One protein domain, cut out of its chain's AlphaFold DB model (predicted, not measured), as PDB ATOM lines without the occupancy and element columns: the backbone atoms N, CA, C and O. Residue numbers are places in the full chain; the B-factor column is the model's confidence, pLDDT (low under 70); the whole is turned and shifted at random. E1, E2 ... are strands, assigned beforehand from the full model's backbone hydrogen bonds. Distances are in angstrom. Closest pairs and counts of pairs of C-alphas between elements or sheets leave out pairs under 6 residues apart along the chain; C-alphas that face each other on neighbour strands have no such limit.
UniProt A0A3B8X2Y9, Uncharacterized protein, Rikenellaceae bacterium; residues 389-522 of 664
ATOM      1  N   ILE A 389      56.160 -37.106  -5.202       69.75
ATOM      2  CA  ILE A 389      54.803 -36.579  -5.120       69.75
ATOM      3  C   ILE A 389      53.863 -37.758  -4.856       69.75
ATOM      4  O   ILE A 389      53.772 -38.675  -5.683       69.75
ATOM      5  N   VAL A 390      53.193 -37.704  -3.703       76.12
ATOM      6  CA  VAL A 390      52.143 -38.632  -3.277       76.12
ATOM      7  C   VAL A 390      50.813 -37.893  -3.298       76.12
ATOM      8  O   VAL A 390      50.710 -36.768  -2.812       76.12
ATOM      9  N   LEU A 391      49.786 -38.519  -3.858       86.88
ATOM     10  CA  LEU A 391      48.453 -37.933  -3.959       86.88
ATOM     11  C   LEU A 391      47.371 -38.935  -3.593       86.88
ATOM     12  O   LEU A 391      47.559 -40.144  -3.694       86.88
ATOM     13  N   SER A 392      46.209 -38.417  -3.225       84.81
ATOM     14  CA  SER A 392      44.990 -39.204  -3.089       84.81
ATOM     15  C   SER A 392      43.884 -38.564  -3.910       84.81
ATOM     16  O   SER A 392      43.694 -37.350  -3.807       84.81
ATOM     17  N   LEU A 393      43.142 -39.359  -4.676       80.62
ATOM     18  CA  LEU A 393      42.025 -38.876  -5.486       80.62
ATOM     19  C   LEU A 393      40.706 -39.438  -4.952       80.62
ATOM     20  O   LEU A 393      40.547 -40.653  -4.822       80.62
ATOM     21  N   LYS A 394      39.765 -38.543  -4.644       81.44
ATOM     22  CA  LYS A 394      38.419 -38.882  -4.171       81.44
ATOM     23  C   LYS A 394      37.353 -38.403  -5.149       81.44
ATOM     24  O   LYS A 394      37.467 -37.317  -5.711       81.44
ATOM     25  N   ASP A 395      36.288 -39.179  -5.257       71.88
ATOM     26  CA  ASP A 395      34.987 -38.775  -5.786       71.88
ATOM     27  C   ASP A 395      33.946 -38.829  -4.643       71.88
ATOM     28  O   ASP A 395      34.180 -39.401  -3.575       71.88
ATOM     29  N   SER A 396      32.780 -38.234  -4.868       56.38
ATOM     30  CA  SER A 396      31.550 -38.298  -4.077       56.38
ATOM     31  C   SER A 396      31.142 -39.710  -3.611       56.38
ATOM     32  O   SER A 396      30.407 -39.828  -2.626       56.38
ATOM     33  N   GLY A 397      31.623 -40.770  -4.276       56.75
ATOM     34  CA  GLY A 397      31.403 -42.180  -3.927       56.75
ATOM     35  C   GLY A 397      32.551 -42.891  -3.191       56.75
ATOM     36  O   GLY A 397      32.344 -44.002  -2.707       56.75
ATOM     37  N   GLY A 398      33.742 -42.289  -3.066       62.56
ATOM     38  CA  GLY A 398      34.917 -42.930  -2.460       62.56
ATOM     39  C   GLY A 398      36.224 -42.675  -3.215       62.56
ATOM     40  O   GLY A 398      36.336 -41.730  -3.991       62.56
ATOM     41  N   TYR A 399      37.241 -43.498  -2.957       70.19
ATOM     42  CA  TYR A 399      38.517 -43.430  -3.674       70.19
ATOM     43  C   TYR A 399      38.413 -44.115  -5.040       70.19
ATOM     44  O   TYR A 399      37.830 -45.192  -5.144       70.19
ATOM     45  N   LEU A 400      39.003 -43.502  -6.067       69.00
ATOM     46  CA  LEU A 400      39.058 -44.059  -7.423       69.00
ATOM     47  C   LEU A 400      40.350 -44.834  -7.658       69.00
ATOM     48  O   LEU A 400      41.370 -44.519  -7.041       69.00
ATOM     49  N   SER A 401      40.293 -45.803  -8.575       68.38
ATOM     50  CA  SER A 401      41.424 -46.627  -9.012       68.38
ATOM     51  C   SER A 401      42.314 -45.882 -10.023       68.38
ATOM     52  O   SER A 401      41.829 -45.144 -10.881       68.38
ATOM     53  N   GLY A 402      43.634 -46.077  -9.944       66.38
ATOM     54  CA  GLY A 402      44.638 -45.370 -10.752       66.38
ATOM     55  C   GLY A 402      44.670 -45.770 -12.228       66.38
ATOM     56  O   GLY A 402      45.349 -45.133 -13.033       66.38
ATOM     57  N   ASP A 403      43.960 -46.829 -12.605       79.06
ATOM     58  CA  ASP A 403      43.760 -47.233 -13.997       79.06
ATOM     59  C   ASP A 403      42.618 -46.472 -14.690       79.06
ATOM     60  O   ASP A 403      42.535 -46.516 -15.916       79.06
ATOM     61  N   GLN A 404      41.802 -45.727 -13.938       84.56
ATOM     62  CA  GLN A 404      40.644 -45.004 -14.467       84.56
ATOM     63  C   GLN A 404      40.980 -43.581 -14.926       84.56
ATOM     64  O   GLN A 404      40.240 -43.023 -15.731       84.56
ATOM     65  N   PHE A 405      42.084 -42.990 -14.460       90.50
ATOM     66  CA  PHE A 405      42.432 -41.594 -14.735       90.50
ATOM     67  C   PHE A 405      43.907 -41.403 -15.106       90.50
ATOM     68  O   PHE A 405      44.773 -42.192 -14.728       90.50
ATOM     69  N   ASP A 406      44.196 -40.310 -15.811       94.00
ATOM     70  CA  ASP A 406      45.551 -39.785 -15.980       94.00
ATOM     71  C   ASP A 406      45.771 -38.571 -15.069       94.00
ATOM     72  O   ASP A 406      44.884 -37.733 -14.879       94.00
ATOM     73  N   LEU A 407      46.977 -38.466 -14.508       93.88
ATOM     74  CA  LEU A 407      47.408 -37.323 -13.708       93.88
ATOM     75  C   LEU A 407      48.359 -36.439 -14.509       93.88
ATOM     76  O   LEU A 407      49.363 -36.912 -15.038       93.88
ATOM     77  N   TYR A 408      48.097 -35.143 -14.476       95.00
ATOM     78  CA  TYR A 408      48.884 -34.093 -15.098       95.00
ATOM     79  C   TYR A 408      49.366 -33.089 -14.055       95.00
ATOM     80  O   TYR A 408      48.767 -32.919 -12.986       95.00
ATOM     81  N   ARG A 409      50.445 -32.377 -14.384       93.50
ATOM     82  CA  ARG A 409      50.887 -31.215 -13.615       93.50
ATOM     83  C   ARG A 409      51.310 -30.077 -14.529       93.50
ATOM     84  O   ARG A 409      51.936 -30.328 -15.552       93.50
ATOM     85  N   SER A 410      51.040 -28.849 -14.106       92.81
ATOM     86  CA  SER A 410      51.619 -27.641 -14.693       92.81
ATOM     87  C   SER A 410      52.559 -26.982 -13.690       92.81
ATOM     88  O   SER A 410      52.264 -26.945 -12.493       92.81
ATOM     89  N   ALA A 411      53.716 -26.526 -14.163       88.44
ATOM     90  CA  ALA A 411      54.777 -25.972 -13.334       88.44
ATOM     91  C   ALA A 411      54.688 -24.448 -13.266       88.44
ATOM     92  O   ALA A 411      54.640 -23.786 -14.296       88.44
ATOM     93  N   ASN A 412      54.802 -23.905 -12.059       85.75
ATOM     94  CA  ASN A 412      55.018 -22.489 -11.812       85.75
ATOM     95  C   ASN A 412      56.277 -22.300 -10.979       85.75
ATOM     96  O   ASN A 412      56.453 -22.938  -9.945       85.75
ATOM     97  N   VAL A 413      57.164 -21.423 -11.435       76.75
ATOM     98  CA  VAL A 413      58.436 -21.167 -10.758       76.75
ATOM     99  C   VAL A 413      58.347 -19.831 -10.037       76.75
ATOM    100  O   VAL A 413      58.222 -18.783 -10.668       76.75
ATOM    101  N   ALA A 414      58.417 -19.873  -8.711       67.31
ATOM    102  CA  ALA A 414      58.477 -18.684  -7.881       67.31
ATOM    103  C   ALA A 414      59.782 -17.900  -8.141       67.31
ATOM    104  O   ALA A 414      60.843 -18.506  -8.340       67.31
ATOM    105  N   PRO A 415      59.763 -16.554  -8.091       63.56
ATOM    106  CA  PRO A 415      60.976 -15.746  -8.270       63.56
ATOM    107  C   PRO A 415      62.010 -16.002  -7.150       63.56
ATOM    108  O   PRO A 415      63.229 -15.959  -7.367       63.56
ATOM    109  N   ALA A 416      61.540 -16.361  -5.953       56.06
ATOM    110  CA  ALA A 416      62.336 -16.739  -4.789       56.06
ATOM    111  C   ALA A 416      61.794 -18.028  -4.139       56.06
ATOM    112  O   ALA A 416      60.689 -18.448  -4.456       56.06
ATOM    113  N   ILE A 417      62.572 -18.677  -3.265       53.38
ATOM    114  CA  ILE A 417      62.056 -19.762  -2.407       53.38
ATOM    115  C   ILE A 417      61.172 -19.109  -1.356       53.38
ATOM    116  O   ILE A 417      61.717 -18.524  -0.432       53.38
ATOM    117  N   ASP A 418      59.860 -19.167  -1.513       62.28
ATOM    118  CA  ASP A 418      58.912 -18.487  -0.637       62.28
ATOM    119  C   ASP A 418      57.724 -19.407  -0.357       62.28
ATOM    120  O   ASP A 418      56.951 -19.717  -1.263       62.28
ATOM    121  N   ASP A 419      57.573 -19.832   0.896       60.50
ATOM    122  CA  ASP A 419      56.464 -20.693   1.326       60.50
ATOM    123  C   ASP A 419      55.106 -19.971   1.250       60.50
ATOM    124  O   ASP A 419      54.053 -20.611   1.229       60.50
ATOM    125  N   ALA A 420      55.113 -18.634   1.174       73.69
ATOM    126  CA  ALA A 420      53.922 -17.822   0.963       73.69
ATOM    127  C   ALA A 420      53.589 -17.610  -0.522       73.69
ATOM    128  O   ALA A 420      52.569 -16.987  -0.823       73.69
ATOM    129  N   PHE A 421      54.402 -18.122  -1.455       79.12
ATOM    130  CA  PHE A 421      54.151 -17.959  -2.882       79.12
ATOM    131  C   PHE A 421      52.802 -18.566  -3.273       79.12
ATOM    132  O   PHE A 421      52.535 -19.754  -3.085       79.12
ATOM    133  N   GLU A 422      51.946 -17.731  -3.851       89.19
ATOM    134  CA  GLU A 422      50.695 -18.164  -4.452       89.19
ATOM    135  C   GLU A 422      50.761 -17.926  -5.952       89.19
ATOM    136  O   GLU A 422      50.928 -16.797  -6.412       89.19
ATOM    137  N   SER A 423      50.598 -18.995  -6.720       89.56
ATOM    138  CA  SER A 423      50.337 -18.889  -8.148       89.56
ATOM    139  C   SER A 423      48.996 -19.517  -8.467       89.56
ATOM    140  O   SER A 423      48.655 -20.571  -7.927       89.56
ATOM    141  N   TYR A 424      48.283 -18.860  -9.375       91.19
ATOM    142  CA  TYR A 424      47.034 -19.303  -9.989       91.19
ATOM    143  C   TYR A 424      47.171 -19.403 -11.518       91.19
ATOM    144  O   TYR A 424      46.175 -19.573 -12.208       91.19
ATOM    145  N   ALA A 425      48.400 -19.298 -12.046       89.69
ATOM    146  CA  ALA A 425      48.698 -19.414 -13.474       89.69
ATOM    147  C   ALA A 425      48.648 -20.887 -13.907       89.69
ATOM    148  O   ALA A 425      49.670 -21.560 -14.043       89.69
ATOM    149  N   TRP A 426      47.438 -21.421 -14.013       92.12
ATOM    150  CA  TRP A 426      47.166 -22.839 -14.230       92.12
ATOM    151  C   TRP A 426      46.549 -23.126 -15.593       92.12
ATOM    152  O   TRP A 426      46.029 -24.217 -15.784       92.12
ATOM    153  N   GLU A 427      46.518 -22.159 -16.507       90.81
ATOM    154  CA  GLU A 427      45.789 -22.254 -17.773       90.81
ATOM    155  C   GLU A 427      46.451 -23.213 -18.763       90.81
ATOM    156  O   GLU A 427      45.758 -23.799 -19.585       90.81
ATOM    157  N   THR A 428      47.772 -23.394 -18.692       92.00
ATOM    158  CA  THR A 428      48.555 -24.209 -19.638       92.00
ATOM    159  C   THR A 428      49.598 -25.061 -18.920       92.00
ATOM    160  O   THR A 428      49.879 -24.841 -17.742       92.00
ATOM    161  N   GLY A 429      50.210 -26.010 -19.634       89.75
ATOM    162  CA  GLY A 429      51.384 -26.769 -19.197       89.75
ATOM    163  C   GLY A 429      51.127 -28.243 -18.876       89.75
ATOM    164  O   GLY A 429      52.032 -28.902 -18.369       89.75
ATOM    165  N   TYR A 430      49.949 -28.787 -19.188       93.19
ATOM    166  CA  TYR A 430      49.547 -30.162 -18.849       93.19
ATOM    167  C   TYR A 430      49.862 -31.175 -19.959       93.19
ATOM    168  O   TYR A 430      49.042 -32.020 -20.301       93.19
ATOM    169  N   SER A 431      51.058 -31.102 -20.540       83.75
ATOM    170  CA  SER A 431      51.444 -31.957 -21.679       83.75
ATOM    171  C   SER A 431      52.014 -33.323 -21.281       83.75
ATOM    172  O   SER A 431      52.024 -34.247 -22.092       83.75
ATOM    173  N   GLU A 432      52.487 -33.471 -20.041       85.94
ATOM    174  CA  GLU A 432      53.095 -34.708 -19.544       85.94
ATOM    175  C   GLU A 432      52.224 -35.363 -18.471       85.94
ATOM    176  O   GLU A 432      51.865 -34.735 -17.470       85.94
ATOM    177  N   LYS A 433      51.947 -36.657 -18.657       90.31
ATOM    178  CA  LYS A 433      51.229 -37.479 -17.681       90.31
ATOM    179  C   LYS A 433      52.157 -38.225 -16.732       90.31
ATOM    180  O   LYS A 433      53.275 -38.601 -17.094       90.31
ATOM    181  N   ALA A 434      51.694 -38.447 -15.509       88.69
ATOM    182  CA  ALA A 434      52.452 -39.164 -14.496       88.69
ATOM    183  C   ALA A 434      52.448 -40.667 -14.760       88.69
ATOM    184  O   ALA A 434      51.429 -41.250 -15.118       88.69
ATOM    185  N   SER A 435      53.568 -41.320 -14.452       88.00
ATOM    186  CA  SER A 435      53.536 -42.744 -14.131       88.00
ATOM    187  C   SER A 435      53.158 -42.884 -12.660       88.00
ATOM    188  O   SER A 435      53.877 -42.374 -11.797       88.00
ATOM    189  N   MET A 436      52.045 -43.564 -12.386       88.06
ATOM    190  CA  MET A 436      51.497 -43.750 -11.039       88.06
ATOM    191  C   MET A 436      51.603 -45.207 -10.589       88.06
ATOM    192  O   MET A 436      51.549 -46.134 -11.397       88.06
ATOM    193  N   THR A 437      51.759 -45.417  -9.289       86.12
ATOM    194  CA  THR A 437      51.683 -46.730  -8.646       86.12
ATOM    195  C   THR A 437      50.882 -46.579  -7.365       86.12
ATOM    196  O   THR A 437      51.192 -45.719  -6.541       86.12
ATOM    197  N   GLU A 438      49.828 -47.377  -7.214       83.56
ATOM    198  CA  GLU A 438      49.033 -47.375  -5.988       83.56
ATOM    199  C   GLU A 438      49.868 -47.911  -4.823       83.56
ATOM    200  O   GLU A 438      50.614 -48.887  -4.954       83.56
ATOM    201  N   THR A 439      49.782 -47.229  -3.689       80.94
ATOM    202  CA  THR A 439      50.451 -47.640  -2.456       80.94
ATOM    203  C   THR A 439      49.655 -48.746  -1.753       80.94
ATOM    204  O   THR A 439      48.592 -49.162  -2.203       80.94
ATOM    205  N   ALA A 440      50.139 -49.220  -0.603       77.88
ATOM    206  CA  ALA A 440      49.375 -50.160   0.221       77.88
ATOM    207  C   ALA A 440      48.067 -49.557   0.781       77.88
ATOM    208  O   ALA A 440      47.183 -50.306   1.197       77.88
ATOM    209  N   ALA A 441      47.944 -48.225   0.822       76.50
ATOM    210  CA  ALA A 441      46.706 -47.543   1.169       76.50
ATOM    211  C   ALA A 441      45.874 -47.320  -0.100       76.50
ATOM    212  O   ALA A 441      46.294 -46.589  -0.998       76.50
ATOM    213  N   ALA A 442      44.691 -47.936  -0.149       78.75
ATOM    214  CA  ALA A 442      43.786 -47.838  -1.291       78.75
ATOM    215  C   ALA A 442      43.452 -46.374  -1.627       78.75
ATOM    216  O   ALA A 442      43.131 -45.583  -0.733       78.75
ATOM    217  N   GLY A 443      43.530 -46.018  -2.910       77.62
ATOM    218  CA  GLY A 443      43.252 -44.667  -3.397       77.62
ATOM    219  C   GLY A 443      44.373 -43.646  -3.199       77.62
ATOM    220  O   GLY A 443      44.155 -42.453  -3.439       77.62
ATOM    221  N   VAL A 444      45.548 -44.086  -2.739       82.69
ATOM    222  CA  VAL A 444      46.744 -43.252  -2.570       82.69
ATOM    223  C   VAL A 444      47.819 -43.715  -3.545       82.69
ATOM    224  O   VAL A 444      48.198 -44.885  -3.555       82.69
ATOM    225  N   TYR A 445      48.338 -42.779  -4.334       84.31
ATOM    226  CA  TYR A 445      49.241 -43.043  -5.448       84.31
ATOM    227  C   TYR A 445      50.578 -42.344  -5.254       84.31
ATOM    228  O   TYR A 445      50.642 -41.138  -5.005       84.31
ATOM    229  N   GLU A 446      51.652 -43.100  -5.444       82.38
ATOM    230  CA  GLU A 446      52.983 -42.557  -5.663       82.38
ATOM    231  C   GLU A 446      53.209 -42.308  -7.149       82.38
ATOM    232  O   GLU A 446      52.830 -43.113  -8.004       82.38
ATOM    233  N   THR A 447      53.893 -41.214  -7.463       83.75
ATOM    234  CA  THR A 447      54.320 -40.918  -8.830       83.75
ATOM    235  C   THR A 447      55.823 -41.133  -9.003       83.75
ATOM    236  O   THR A 447      56.607 -41.115  -8.051       83.75
ATOM    237  N   THR A 448      56.271 -41.264 -10.252       73.88
ATOM    238  CA  THR A 448      57.703 -41.143 -10.586       73.88
ATOM    239  C   THR A 448      58.206 -39.699 -10.529       73.88
ATOM    240  O   THR A 448      59.394 -39.449 -10.748       73.88
ATOM    241  N   TRP A 449      57.318 -38.737 -10.281       78.19
ATOM    242  CA  TRP A 449      57.653 -37.329 -10.201       78.19
ATOM    243  C   TRP A 449      58.189 -36.951  -8.821       78.19
ATOM    244  O   TRP A 449      57.808 -37.497  -7.787       78.19
ATOM    245  N   TYR A 450      59.090 -35.976  -8.831       65.38
ATOM    246  CA  TYR A 450      59.708 -35.390  -7.650       65.38
ATOM    247  C   TYR A 450      59.635 -33.868  -7.740       65.38
ATOM    248  O   TYR A 450      59.456 -33.305  -8.831       65.38
ATOM    249  N   TRP A 451      59.800 -33.221  -6.591       61.72
ATOM    250  CA  TRP A 451      60.043 -31.787  -6.502       61.72
ATOM    251  C   TRP A 451      61.466 -31.492  -6.987       61.72
ATOM    252  O   TRP A 451      62.425 -31.990  -6.395       61.72
ATOM    253  N   PRO A 452      61.648 -30.753  -8.097       53.06
ATOM    254  CA  PRO A 452      62.980 -30.531  -8.650       53.06
ATOM    255  C   PRO A 452      63.795 -29.518  -7.835       53.06
ATOM    256  O   PRO A 452      65.020 -29.530  -7.917       53.06
ATOM    257  N   ASN A 453      63.122 -28.622  -7.106       52.50
ATOM    258  CA  ASN A 453      63.689 -27.592  -6.236       52.50
ATOM    259  C   ASN A 453      62.574 -26.959  -5.375       52.50
ATOM    260  O   ASN A 453      61.391 -27.158  -5.654       52.50
ATOM    261  N   ASN A 454      62.951 -26.103  -4.419       54.47
ATOM    262  CA  ASN A 454      62.012 -25.387  -3.540       54.47
ATOM    263  C   ASN A 454      61.393 -24.111  -4.138       54.47
ATOM    264  O   ASN A 454      60.846 -23.287  -3.415       54.47
ATOM    265  N   LYS A 455      61.493 -23.913  -5.457       59.94
ATOM    266  CA  LYS A 455      60.841 -22.806  -6.179       59.94
ATOM    267  C   LYS A 455      59.756 -23.270  -7.132       59.94
ATOM    268  O   LYS A 455      58.997 -22.447  -7.628       59.94
ATOM    269  N   THR A 456      59.735 -24.555  -7.466       69.38
ATOM    270  CA  THR A 456      58.813 -25.091  -8.459       69.38
ATOM    271  C   THR A 456      57.585 -25.585  -7.731       69.38
ATOM    272  O   THR A 456      57.630 -26.601  -7.043       69.38
ATOM    273  N   PHE A 457      56.501 -24.849  -7.907       84.75
ATOM    274  CA  PHE A 457      55.185 -25.209  -7.437       84.75
ATOM    275  C   PHE A 457      54.424 -25.857  -8.593       84.75
ATOM    276  O   PHE A 457      54.622 -25.503  -9.756       84.75
ATOM    277  N   TYR A 458      53.554 -26.813  -8.291       90.81
ATOM    278  CA  TYR A 458      52.775 -27.518  -9.301       90.81
ATOM    279  C   TYR A 458      51.277 -27.333  -9.083       90.81
ATOM    280  O   TYR A 458      50.774 -27.410  -7.962       90.81
ATOM    281  N   HIS A 459      50.555 -27.143 -10.183       94.75
ATOM    282  CA  HIS A 459      49.117 -27.359 -10.246       94.75
ATOM    283  C   HIS A 459      48.864 -28.788 -10.703       94.75
ATOM    284  O   HIS A 459      49.289 -29.157 -11.792       94.75
ATOM    285  N   PHE A 460      48.175 -29.583  -9.890       95.25
ATOM    286  CA  PHE A 460      47.862 -30.975 -10.215       95.25
ATOM    287  C   PHE A 460      46.458 -31.093 -10.790       95.25
ATOM    288  O   PHE A 460      45.524 -30.495 -10.249       95.25
ATOM    289  N   ARG A 461      46.305 -31.864 -11.868       95.62
ATOM    290  CA  ARG A 461      45.016 -32.131 -12.511       95.62
ATOM    291  C   ARG A 461      44.854 -33.616 -12.783       95.62
ATOM    292  O   ARG A 461      45.801 -34.262 -13.210       95.62
ATOM    293  N   ALA A 462      43.672 -34.148 -12.518       94.75
ATOM    294  CA  ALA A 462      43.291 -35.506 -12.877       94.75
ATOM    295  C   ALA A 462      42.252 -35.442 -13.998       94.75
ATOM    296  O   ALA A 462      41.382 -34.571 -13.972       94.75
ATOM    297  N   VAL A 463      42.348 -36.343 -14.969       94.12
ATOM    298  CA  VAL A 463      41.410 -36.434 -16.091       94.12
ATOM    299  C   VAL A 463      40.932 -37.872 -16.223       94.12
ATOM    300  O   VAL A 463      41.746 -38.795 -16.233       94.12
ATOM    301  N   MET A 464      39.616 -38.039 -16.317       90.06
ATOM    302  CA  MET A 464      38.942 -39.315 -16.544       90.06
ATOM    303  C   MET A 464      38.016 -39.183 -17.769       90.06
ATOM    304  O   MET A 464      37.422 -38.115 -17.931       90.06
ATOM    305  N   PRO A 465      37.889 -40.228 -18.607       89.38
ATOM    306  CA  PRO A 465      38.629 -41.487 -18.542       89.38
ATOM    307  C   PRO A 465      40.120 -41.301 -18.836       89.38
ATOM    308  O   PRO A 465      40.574 -40.279 -19.359       89.38
ATOM    309  N   LYS A 466      40.897 -42.313 -18.472       88.81
ATOM    310  CA  LYS A 466      42.305 -42.407 -18.830       88.81
ATOM    311  C   LYS A 466      42.502 -42.271 -20.342       88.81
ATOM    312  O   LYS A 466      41.649 -42.678 -21.122       88.81
ATOM    313  N   ASP A 467      43.633 -41.699 -20.741       90.38
ATOM    314  CA  ASP A 467      44.007 -41.418 -22.127       90.38
ATOM    315  C   ASP A 467      43.117 -40.384 -22.844       90.38
ATOM    316  O   ASP A 467      43.296 -40.156 -24.043       90.38
ATOM    317  N   THR A 468      42.234 -39.678 -22.119       91.94
ATOM    318  CA  THR A 468      41.533 -38.503 -22.659       91.94
ATOM    319  C   THR A 468      42.554 -37.448 -23.105       91.94
ATOM    320  O   THR A 468      43.350 -36.981 -22.279       91.94
ATOM    321  N   PRO A 469      42.546 -37.029 -24.385       92.81
ATOM    322  CA  PRO A 469      43.497 -36.046 -24.887       92.81
ATOM    323  C   PRO A 469      43.270 -34.653 -24.292       92.81
ATOM    324  O   PRO A 469      42.153 -34.135 -24.305       92.81
ATOM    325  N   ILE A 470      44.357 -34.014 -23.860       94.88
ATOM    326  CA  ILE A 470      44.390 -32.575 -23.588       94.88
ATOM    327  C   ILE A 470      44.787 -31.856 -24.877       94.88
ATOM    328  O   ILE A 470      45.821 -32.156 -25.478       94.88
ATOM    329  N   VAL A 471      43.964 -30.898 -25.297       94.31
ATOM    330  CA  VAL A 471      44.256 -30.006 -26.418       94.31
ATOM    331  C   VAL A 471      44.917 -28.748 -25.873       94.31
ATOM    332  O   VAL A 471      44.347 -28.066 -25.025       94.31
ATOM    333  N   THR A 472      46.115 -28.436 -26.366       91.06
ATOM    334  CA  THR A 472      46.829 -27.205 -26.011       91.06
ATOM    335  C   THR A 472      46.471 -26.084 -26.971       91.06
ATOM    336  O   THR A 472      46.713 -26.193 -28.176       91.06
ATOM    337  N   ASP A 473      45.954 -24.985 -26.426       85.88
ATOM    338  CA  ASP A 473      45.625 -23.772 -27.167       85.88
ATOM    339  C   ASP A 473      46.299 -22.552 -26.528       85.88
ATOM    340  O   ASP A 473      46.251 -22.339 -25.317       85.88
ATOM    341  N   ALA A 474      46.957 -21.736 -27.351       79.25
ATOM    342  CA  ALA A 474      47.655 -20.543 -26.888       79.25
ATOM    343  C   ALA A 474      46.707 -19.389 -26.509       79.25
ATOM    344  O   ALA A 474      47.107 -18.512 -25.746       79.25
ATOM    345  N   ALA A 475      45.491 -19.357 -27.059       81.50
ATOM    346  CA  ALA A 475      44.492 -18.328 -26.786       81.50
ATOM    347  C   ALA A 475      43.599 -18.697 -25.594       81.50
ATOM    348  O   ALA A 475      43.304 -17.835 -24.768       81.50
ATOM    349  N   ASP A 476      43.208 -19.971 -25.493       78.44
ATOM    350  CA  ASP A 476      42.224 -20.446 -24.510       78.44
ATOM    351  C   ASP A 476      42.808 -21.325 -23.390       78.44
ATOM    352  O   ASP A 476      42.098 -21.691 -22.448       78.44
ATOM    353  N   GLY A 477      44.101 -21.631 -23.444       90.50
ATOM    354  CA  GLY A 477      44.745 -22.554 -22.519       90.50
ATOM    355  C   GLY A 477      44.533 -24.023 -22.892       90.50
ATOM    356  O   GLY A 477      43.979 -24.359 -23.936       90.50
ATOM    357  N   ASP A 478      44.994 -24.918 -22.025       95.81
ATOM    358  CA  ASP A 478      44.803 -26.358 -22.176       95.81
ATOM    359  C   ASP A 478      43.351 -26.743 -21.838       95.81
ATOM    360  O   ASP A 478      42.817 -26.352 -20.792       95.81
ATOM    361  N   TYR A 479      42.710 -27.546 -22.690       95.56
ATOM    362  CA  TYR A 479      41.321 -27.973 -22.509       95.56
ATOM    363  C   TYR A 479      41.067 -29.437 -22.898       95.56
ATOM    364  O   TYR A 479      41.842 -30.063 -23.619       95.56
ATOM    365  N   LEU A 480      39.951 -29.980 -22.410       94.56
ATOM    366  CA  LEU A 480      39.375 -31.263 -22.819       94.56
ATOM    367  C   LEU A 480      38.195 -30.988 -23.746       94.56
ATOM    368  O   LEU A 480      37.349 -30.160 -23.407       94.56
ATOM    369  N   ALA A 481      38.113 -31.663 -24.888       93.25
ATOM    370  CA  ALA A 481      36.950 -31.545 -25.762       93.25
ATOM    371  C   ALA A 481      35.756 -32.310 -25.170       93.25
ATOM    372  O   ALA A 481      35.890 -33.458 -24.751       93.25
ATOM    373  N   LEU A 482      34.582 -31.683 -25.169       92.38
ATOM    374  CA  LEU A 482      33.312 -32.298 -24.804       92.38
ATOM    375  C   LEU A 482      32.479 -32.539 -26.055       92.38
ATOM    376  O   LEU A 482      32.389 -31.689 -26.940       92.38
ATOM    377  N   THR A 483      31.823 -33.690 -26.112       90.62
ATOM    378  CA  THR A 483      30.838 -34.016 -27.146       90.62
ATOM    379  C   THR A 483      29.631 -34.635 -26.458       90.62
ATOM    380  O   THR A 483      29.804 -35.478 -25.587       90.62
ATOM    381  N   GLY A 484      28.423 -34.187 -26.796       86.44
ATOM    382  CA  GLY A 484      27.173 -34.781 -26.319       86.44
ATOM    383  C   GLY A 484      26.805 -36.047 -27.095       86.44
ATOM    384  O   GLY A 484      27.225 -36.231 -28.240       86.44
ATOM    385  N   GLY A 485      26.027 -36.934 -26.480       85.19
ATOM    386  CA  GLY A 485      25.693 -38.230 -27.072       85.19
ATOM    387  C   GLY A 485      24.893 -39.148 -26.147       85.19
ATOM    388  O   GLY A 485      24.773 -38.908 -24.950       85.19
ATOM    389  N   GLU A 486      24.334 -40.221 -26.718       75.94
ATOM    390  CA  GLU A 486      23.545 -41.232 -25.982       75.94
ATOM    391  C   GLU A 486      24.423 -42.238 -25.229       75.94
ATOM    392  O   GLU A 486      23.995 -42.841 -24.249       75.94
ATOM    393  N   VAL A 487      25.660 -42.421 -25.693       66.56
ATOM    394  CA  VAL A 487      26.678 -43.272 -25.076       66.56
ATOM    395  C   VAL A 487      27.970 -42.477 -25.100       66.56
ATOM    396  O   VAL A 487      28.449 -42.121 -26.177       66.56
ATOM    397  N   LEU A 488      28.515 -42.173 -23.929       65.75
ATOM    398  CA  LEU A 488      29.765 -41.439 -23.809       65.75
ATOM    399  C   LEU A 488      30.595 -41.944 -22.647       65.75
ATOM    400  O   LEU A 488      30.079 -42.447 -21.650       65.75
ATOM    401  N   GLU A 489      31.896 -41.757 -22.809       69.75
ATOM    402  CA  GLU A 489      32.836 -41.767 -21.711       69.75
ATOM    403  C   GLU A 489      32.602 -40.504 -20.873       69.75
ATOM    404  O   GLU A 489      32.703 -39.382 -21.366       69.75
ATOM    405  N   ASP A 490      32.209 -40.702 -19.619       82.31
ATOM    406  CA  ASP A 490      31.965 -39.642 -18.647       82.31
ATOM    407  C   ASP A 490      33.253 -38.851 -18.384       82.31
ATOM    408  O   ASP A 490      34.180 -39.334 -17.725       82.31
ATOM    409  N   ILE A 491      33.325 -37.646 -18.961       89.25
ATOM    410  CA  ILE A 491      34.479 -36.767 -18.810       89.25
ATOM    411  C   ILE A 491      34.439 -36.142 -17.422       89.25
ATOM    412  O   ILE A 491      33.609 -35.272 -17.127       89.25
ATOM    413  N   CYS A 492      35.413 -36.521 -16.601       91.19
ATOM    414  CA  CYS A 492      35.624 -35.925 -15.298       91.19
ATOM    415  C   CYS A 492      36.979 -35.233 -15.213       91.19
ATOM    416  O   CYS A 492      37.977 -35.615 -15.825       91.19
ATOM    417  N   TRP A 493      37.006 -34.203 -14.385       94.31
ATOM    418  CA  TRP A 493      38.178 -33.390 -14.118       94.31
ATOM    419  C   TRP A 493      38.389 -33.310 -12.619       94.31
ATOM    420  O   TRP A 493      37.426 -33.174 -11.868       94.31
ATOM    421  N   GLY A 494      39.636 -33.355 -12.170       93.12
ATOM    422  CA  GLY A 494      39.959 -33.274 -10.755       93.12
ATOM    423  C   GLY A 494      41.114 -32.347 -10.455       93.12
ATOM    424  O   GLY A 494      42.029 -32.183 -11.258       93.12
ATOM    425  N   ALA A 495      41.080 -31.761  -9.267       94.88
ATOM    426  CA  ALA A 495      42.116 -30.872  -8.763       94.88
ATOM    427  C   ALA A 495      42.156 -30.914  -7.230       94.88
ATOM    428  O   ALA A 495      41.189 -31.346  -6.598       94.88
ATOM    429  N   PRO A 496      43.244 -30.443  -6.602       94.06
ATOM    430  CA  PRO A 496      43.197 -30.042  -5.206       94.06
ATOM    431  C   PRO A 496      42.222 -28.868  -5.040       94.06
ATOM    432  O   PRO A 496      42.275 -27.903  -5.805       94.06
ATOM    433  N   ILE A 497      41.341 -28.953  -4.044       89.75
ATOM    434  CA  ILE A 497      40.290 -27.965  -3.769       89.75
ATOM    435  C   ILE A 497      40.461 -27.427  -2.350       89.75
ATOM    436  O   ILE A 497      40.706 -28.189  -1.411       89.75
ATOM    437  N   ASN A 498      40.299 -26.116  -2.176       84.50
ATOM    438  CA  ASN A 498      40.204 -25.506  -0.861       84.50
ATOM    439  C   ASN A 498      38.865 -25.893  -0.215       84.50
ATOM    440  O   ASN A 498      37.799 -25.489  -0.673       84.50
ATOM    441  N   GLN A 499      38.903 -26.673   0.867       78.25
ATOM    442  CA  GLN A 499      37.679 -27.154   1.518       78.25
ATOM    443  C   GLN A 499      36.836 -26.038   2.150       78.25
ATOM    444  O   GLN A 499      35.654 -26.250   2.406       78.25
ATOM    445  N   ALA A 500      37.425 -24.867   2.418       77.25
ATOM    446  CA  ALA A 500      36.712 -23.765   3.051       77.25
ATOM    447  C   ALA A 500      35.698 -23.094   2.108       77.25
ATOM    448  O   ALA A 500      34.629 -22.688   2.560       77.25
ATOM    449  N   ASP A 501      36.031 -22.973   0.820       84.81
ATOM    450  CA  ASP A 501      35.242 -22.210  -0.156       84.81
ATOM    451  C   ASP A 501      34.954 -22.959  -1.471       84.81
ATOM    452  O   ASP A 501      34.200 -22.459  -2.303       84.81
ATOM    453  N   GLY A 502      35.504 -24.162  -1.659       81.56
ATOM    454  CA  GLY A 502      35.322 -24.969  -2.866       81.56
ATOM    455  C   GLY A 502      36.132 -24.490  -4.075       81.56
ATOM    456  O   GLY A 502      35.956 -25.030  -5.167       81.56
ATOM    457  N   SER A 503      37.013 -23.499  -3.909       89.12
ATOM    458  CA  SER A 503      37.858 -22.986  -4.990       89.12
ATOM    459  C   SER A 503      39.013 -23.931  -5.328       89.12
ATOM    460  O   SER A 503      39.473 -24.724  -4.501       89.12
ATOM    461  N   VAL A 504      39.506 -23.849  -6.564       91.88
ATOM    462  CA  VAL A 504      40.692 -24.602  -6.991       91.88
ATOM    463  C   VAL A 504      41.909 -24.109  -6.218       91.88
ATOM    464  O   VAL A 504      42.172 -22.908  -6.153       91.88
ATOM    465  N   PHE A 505      42.659 -25.039  -5.632       92.00
ATOM    466  CA  PHE A 505      43.813 -24.693  -4.818       92.00
ATOM    467  C   PHE A 505      44.934 -24.086  -5.675       92.00
ATOM    468  O   PHE A 505      45.159 -24.482  -6.828       92.00
ATOM    469  N   LYS A 506      45.667 -23.142  -5.079       92.56
ATOM    470  CA  LYS A 506      46.889 -22.554  -5.642       92.56
ATOM    471  C   LYS A 506      47.955 -23.615  -5.943       92.56
ATOM    472  O   LYS A 506      47.834 -24.776  -5.552       92.56
ATOM    473  N   ALA A 507      49.015 -23.218  -6.642       91.12
ATOM    474  CA  ALA A 507      50.153 -24.098  -6.888       91.12
ATOM    475  C   ALA A 507      50.731 -24.615  -5.555       91.12
ATOM    476  O   ALA A 507      50.853 -23.860  -4.591       91.12
ATOM    477  N   ILE A 508      51.079 -25.899  -5.499       88.62
ATOM    478  CA  ILE A 508      51.585 -26.568  -4.291       88.62
ATOM    479  C   ILE A 508      53.102 -26.689  -4.406       88.62
ATOM    480  O   ILE A 508      53.586 -27.039  -5.478       88.62
ATOM    481  N   GLY A 509      53.838 -26.376  -3.338       79.69
ATOM    482  CA  GLY A 509      55.300 -26.485  -3.274       79.69
ATOM    483  C   GLY A 509      55.778 -27.832  -2.715       79.69
ATOM    484  O   GLY A 509      54.949 -28.696  -2.423       79.69
ATOM    485  N   PRO A 510      57.100 -28.019  -2.543       68.75
ATOM    486  CA  PRO A 510      57.658 -29.240  -1.973       68.75
ATOM    487  C   PRO A 510      57.031 -29.607  -0.636       68.75
ATOM    488  O   PRO A 510      56.986 -28.802   0.289       68.75
ATOM    489  N   THR A 511      56.557 -30.844  -0.548       70.81
ATOM    490  CA  THR A 511      55.939 -31.389   0.657       70.81
ATOM    491  C   THR A 511      56.077 -32.909   0.692       70.81
ATOM    492  O   THR A 511      56.167 -33.558  -0.357       70.81
ATOM    493  N   GLU A 512      56.108 -33.460   1.907       66.00
ATOM    494  CA  GLU A 512      55.981 -34.898   2.186       66.00
ATOM    495  C   GLU A 512      54.515 -35.314   2.398       66.00
ATOM    496  O   GLU A 512      54.213 -36.507   2.444       66.00
ATOM    497  N   ASP A 513      53.603 -34.342   2.508       75.94
ATOM    498  CA  ASP A 513      52.184 -34.592   2.722       75.94
ATOM    499  C   ASP A 513      51.503 -35.139   1.463       75.94
ATOM    500  O   ASP A 513      51.839 -34.804   0.323       75.94
ATOM    501  N   VAL A 514      50.466 -35.951   1.681       83.06
ATOM    502  CA  VAL A 514      49.623 -36.471   0.602       83.06
ATOM    503  C   VAL A 514      48.755 -35.347   0.037       83.06
ATOM    504  O   VAL A 514      47.902 -34.785   0.728       83.06
ATOM    505  N   ILE A 515      48.914 -35.062  -1.255       87.44
ATOM    506  CA  ILE A 515      48.101 -34.068  -1.958       87.44
ATOM    507  C   ILE A 515      46.695 -34.631  -2.179       87.44
ATOM    508  O   ILE A 515      46.493 -35.576  -2.941       87.44
ATOM    509  N   SER A 516      45.703 -34.041  -1.515       89.75
ATOM    510  CA  SER A 516      44.302 -34.448  -1.655       89.75
ATOM    511  C   SER A 516      43.649 -33.778  -2.863       89.75
ATOM    512  O   SER A 516      43.608 -32.552  -2.947       89.75
ATOM    513  N   MET A 517      43.113 -34.582  -3.779       90.06
ATOM    514  CA  MET A 517      42.410 -34.146  -4.983       90.06
ATOM    515  C   MET A 517      40.961 -34.637  -4.978       90.06
ATOM    516  O   MET A 517      40.668 -35.734  -4.494       90.06
ATOM    517  N   THR A 518      40.079 -33.842  -5.578       89.81
ATOM    518  CA  THR A 518      38.662 -34.168  -5.771       89.81
ATOM    519  C   THR A 518      38.351 -34.206  -7.259       89.81
ATOM    520  O   THR A 518      38.765 -33.298  -7.982       89.81
ATOM    521  N   LEU A 519      37.641 -35.239  -7.708       89.06
ATOM    522  CA  LEU A 519      37.163 -35.397  -9.079       89.06
ATOM    523  C   LEU A 519      35.719 -34.876  -9.223       89.06
ATOM    524  O   LEU A 519      34.922 -34.988  -8.296       89.06
ATOM    525  N   PHE A 520      35.393 -34.312 -10.385       89.00
ATOM    526  CA  PHE A 520      34.093 -33.732 -10.718       89.00
ATOM    527  C   PHE A 520      33.666 -34.122 -12.134       89.00
ATOM    528  O   PHE A 520      34.437 -33.934 -13.079       89.00
ATOM    529  N   HIS A 521      32.421 -34.568 -12.288       89.81
ATOM    530  CA  HIS A 521      31.759 -34.747 -13.582       89.81
ATOM    531  C   HIS A 521      31.617 -33.410 -14.313       89.81
ATOM    532  O   HIS A 521      31.234 -32.399 -13.713       89.81
ATOM    533  N   ARG A 522      31.924 -33.382 -15.614       92.00
ATOM    534  CA  ARG A 522      31.904 -32.142 -16.415       92.00
ATOM    535  C   ARG A 522      30.821 -32.088 -17.489       92.00
ATOM    536  O   ARG A 522      30.690 -31.062 -18.151       92.00
TER     537      ARG A 522
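What this domain is: This is residues 389 to 522 of the 664 residues of an uncharacterized protein of Rikenellaceae bacterium (UniProt A0A3B8X2Y9). One seven-stranded sheet, curled like part of a barrel, folds back on itself, with E2 and E5 on one leaf facing E9, E1, E4 and E3 on the other, and E8 as the hinge. A separate small hairpin, E6 and E7, lies off to one side, and long loops join E2 to E3 and E8 to E9. The printed part has 134 residues, no named helix and nine strands, E1 to E9 along the chain; the large sheet, order E2, E5, E8, E9, E1, E4, E3, is mixed. The class is all strand, though under half of the residues are in named elements. The whole is compact, with a radius of gyration of the C-alphas of 14.9 A and spans of 50 by 42 by 30 A.

Where its parts are: E5, residues 456 to 464, is 25.7 A long; E2, 406 to 413, is 23.2 A. E8 is 492 to 495, and E9, 515 to 521, ends at C-alpha 521 (31.759, -34.747, -13.582). E1, 389 to 395, begins at C-alpha 389 (54.803, -36.579, -5.120). E4 is 444 to 450, E3 436 to 438, E6 470 to 473 and E7 477 to 483.

How they stand to each other: E2 and E5 are antiparallel, with N 408 and O 461 2.8 A apart. E5 and E8 are antiparallel, N 462 to O 494 2.9 A. The hairpin E8 and E9 has N 493 to O 520 at 2.9 A. E9 and E1 are parallel, N 517 to O 392 2.8 A. E1 and E4 are antiparallel, N 445 to O 391 2.8 A. The hairpin E3 and E4 has N 437 to O 446 at 2.8 A. The hairpin E6 and E7, N 471 to O 479 2.8 A, is apart from E2, for instance.

The domain as a whole: The C-alphas of Ala 416 and Glu 486, the two farthest apart, are 50.5 A apart. The printed part has no cut. The links E2 to E3 and E8 to E9 are long. Mean pLDDT of the printed part is 82.4; 25 residues are under 70, among them 414 to 419 and 450 to 456.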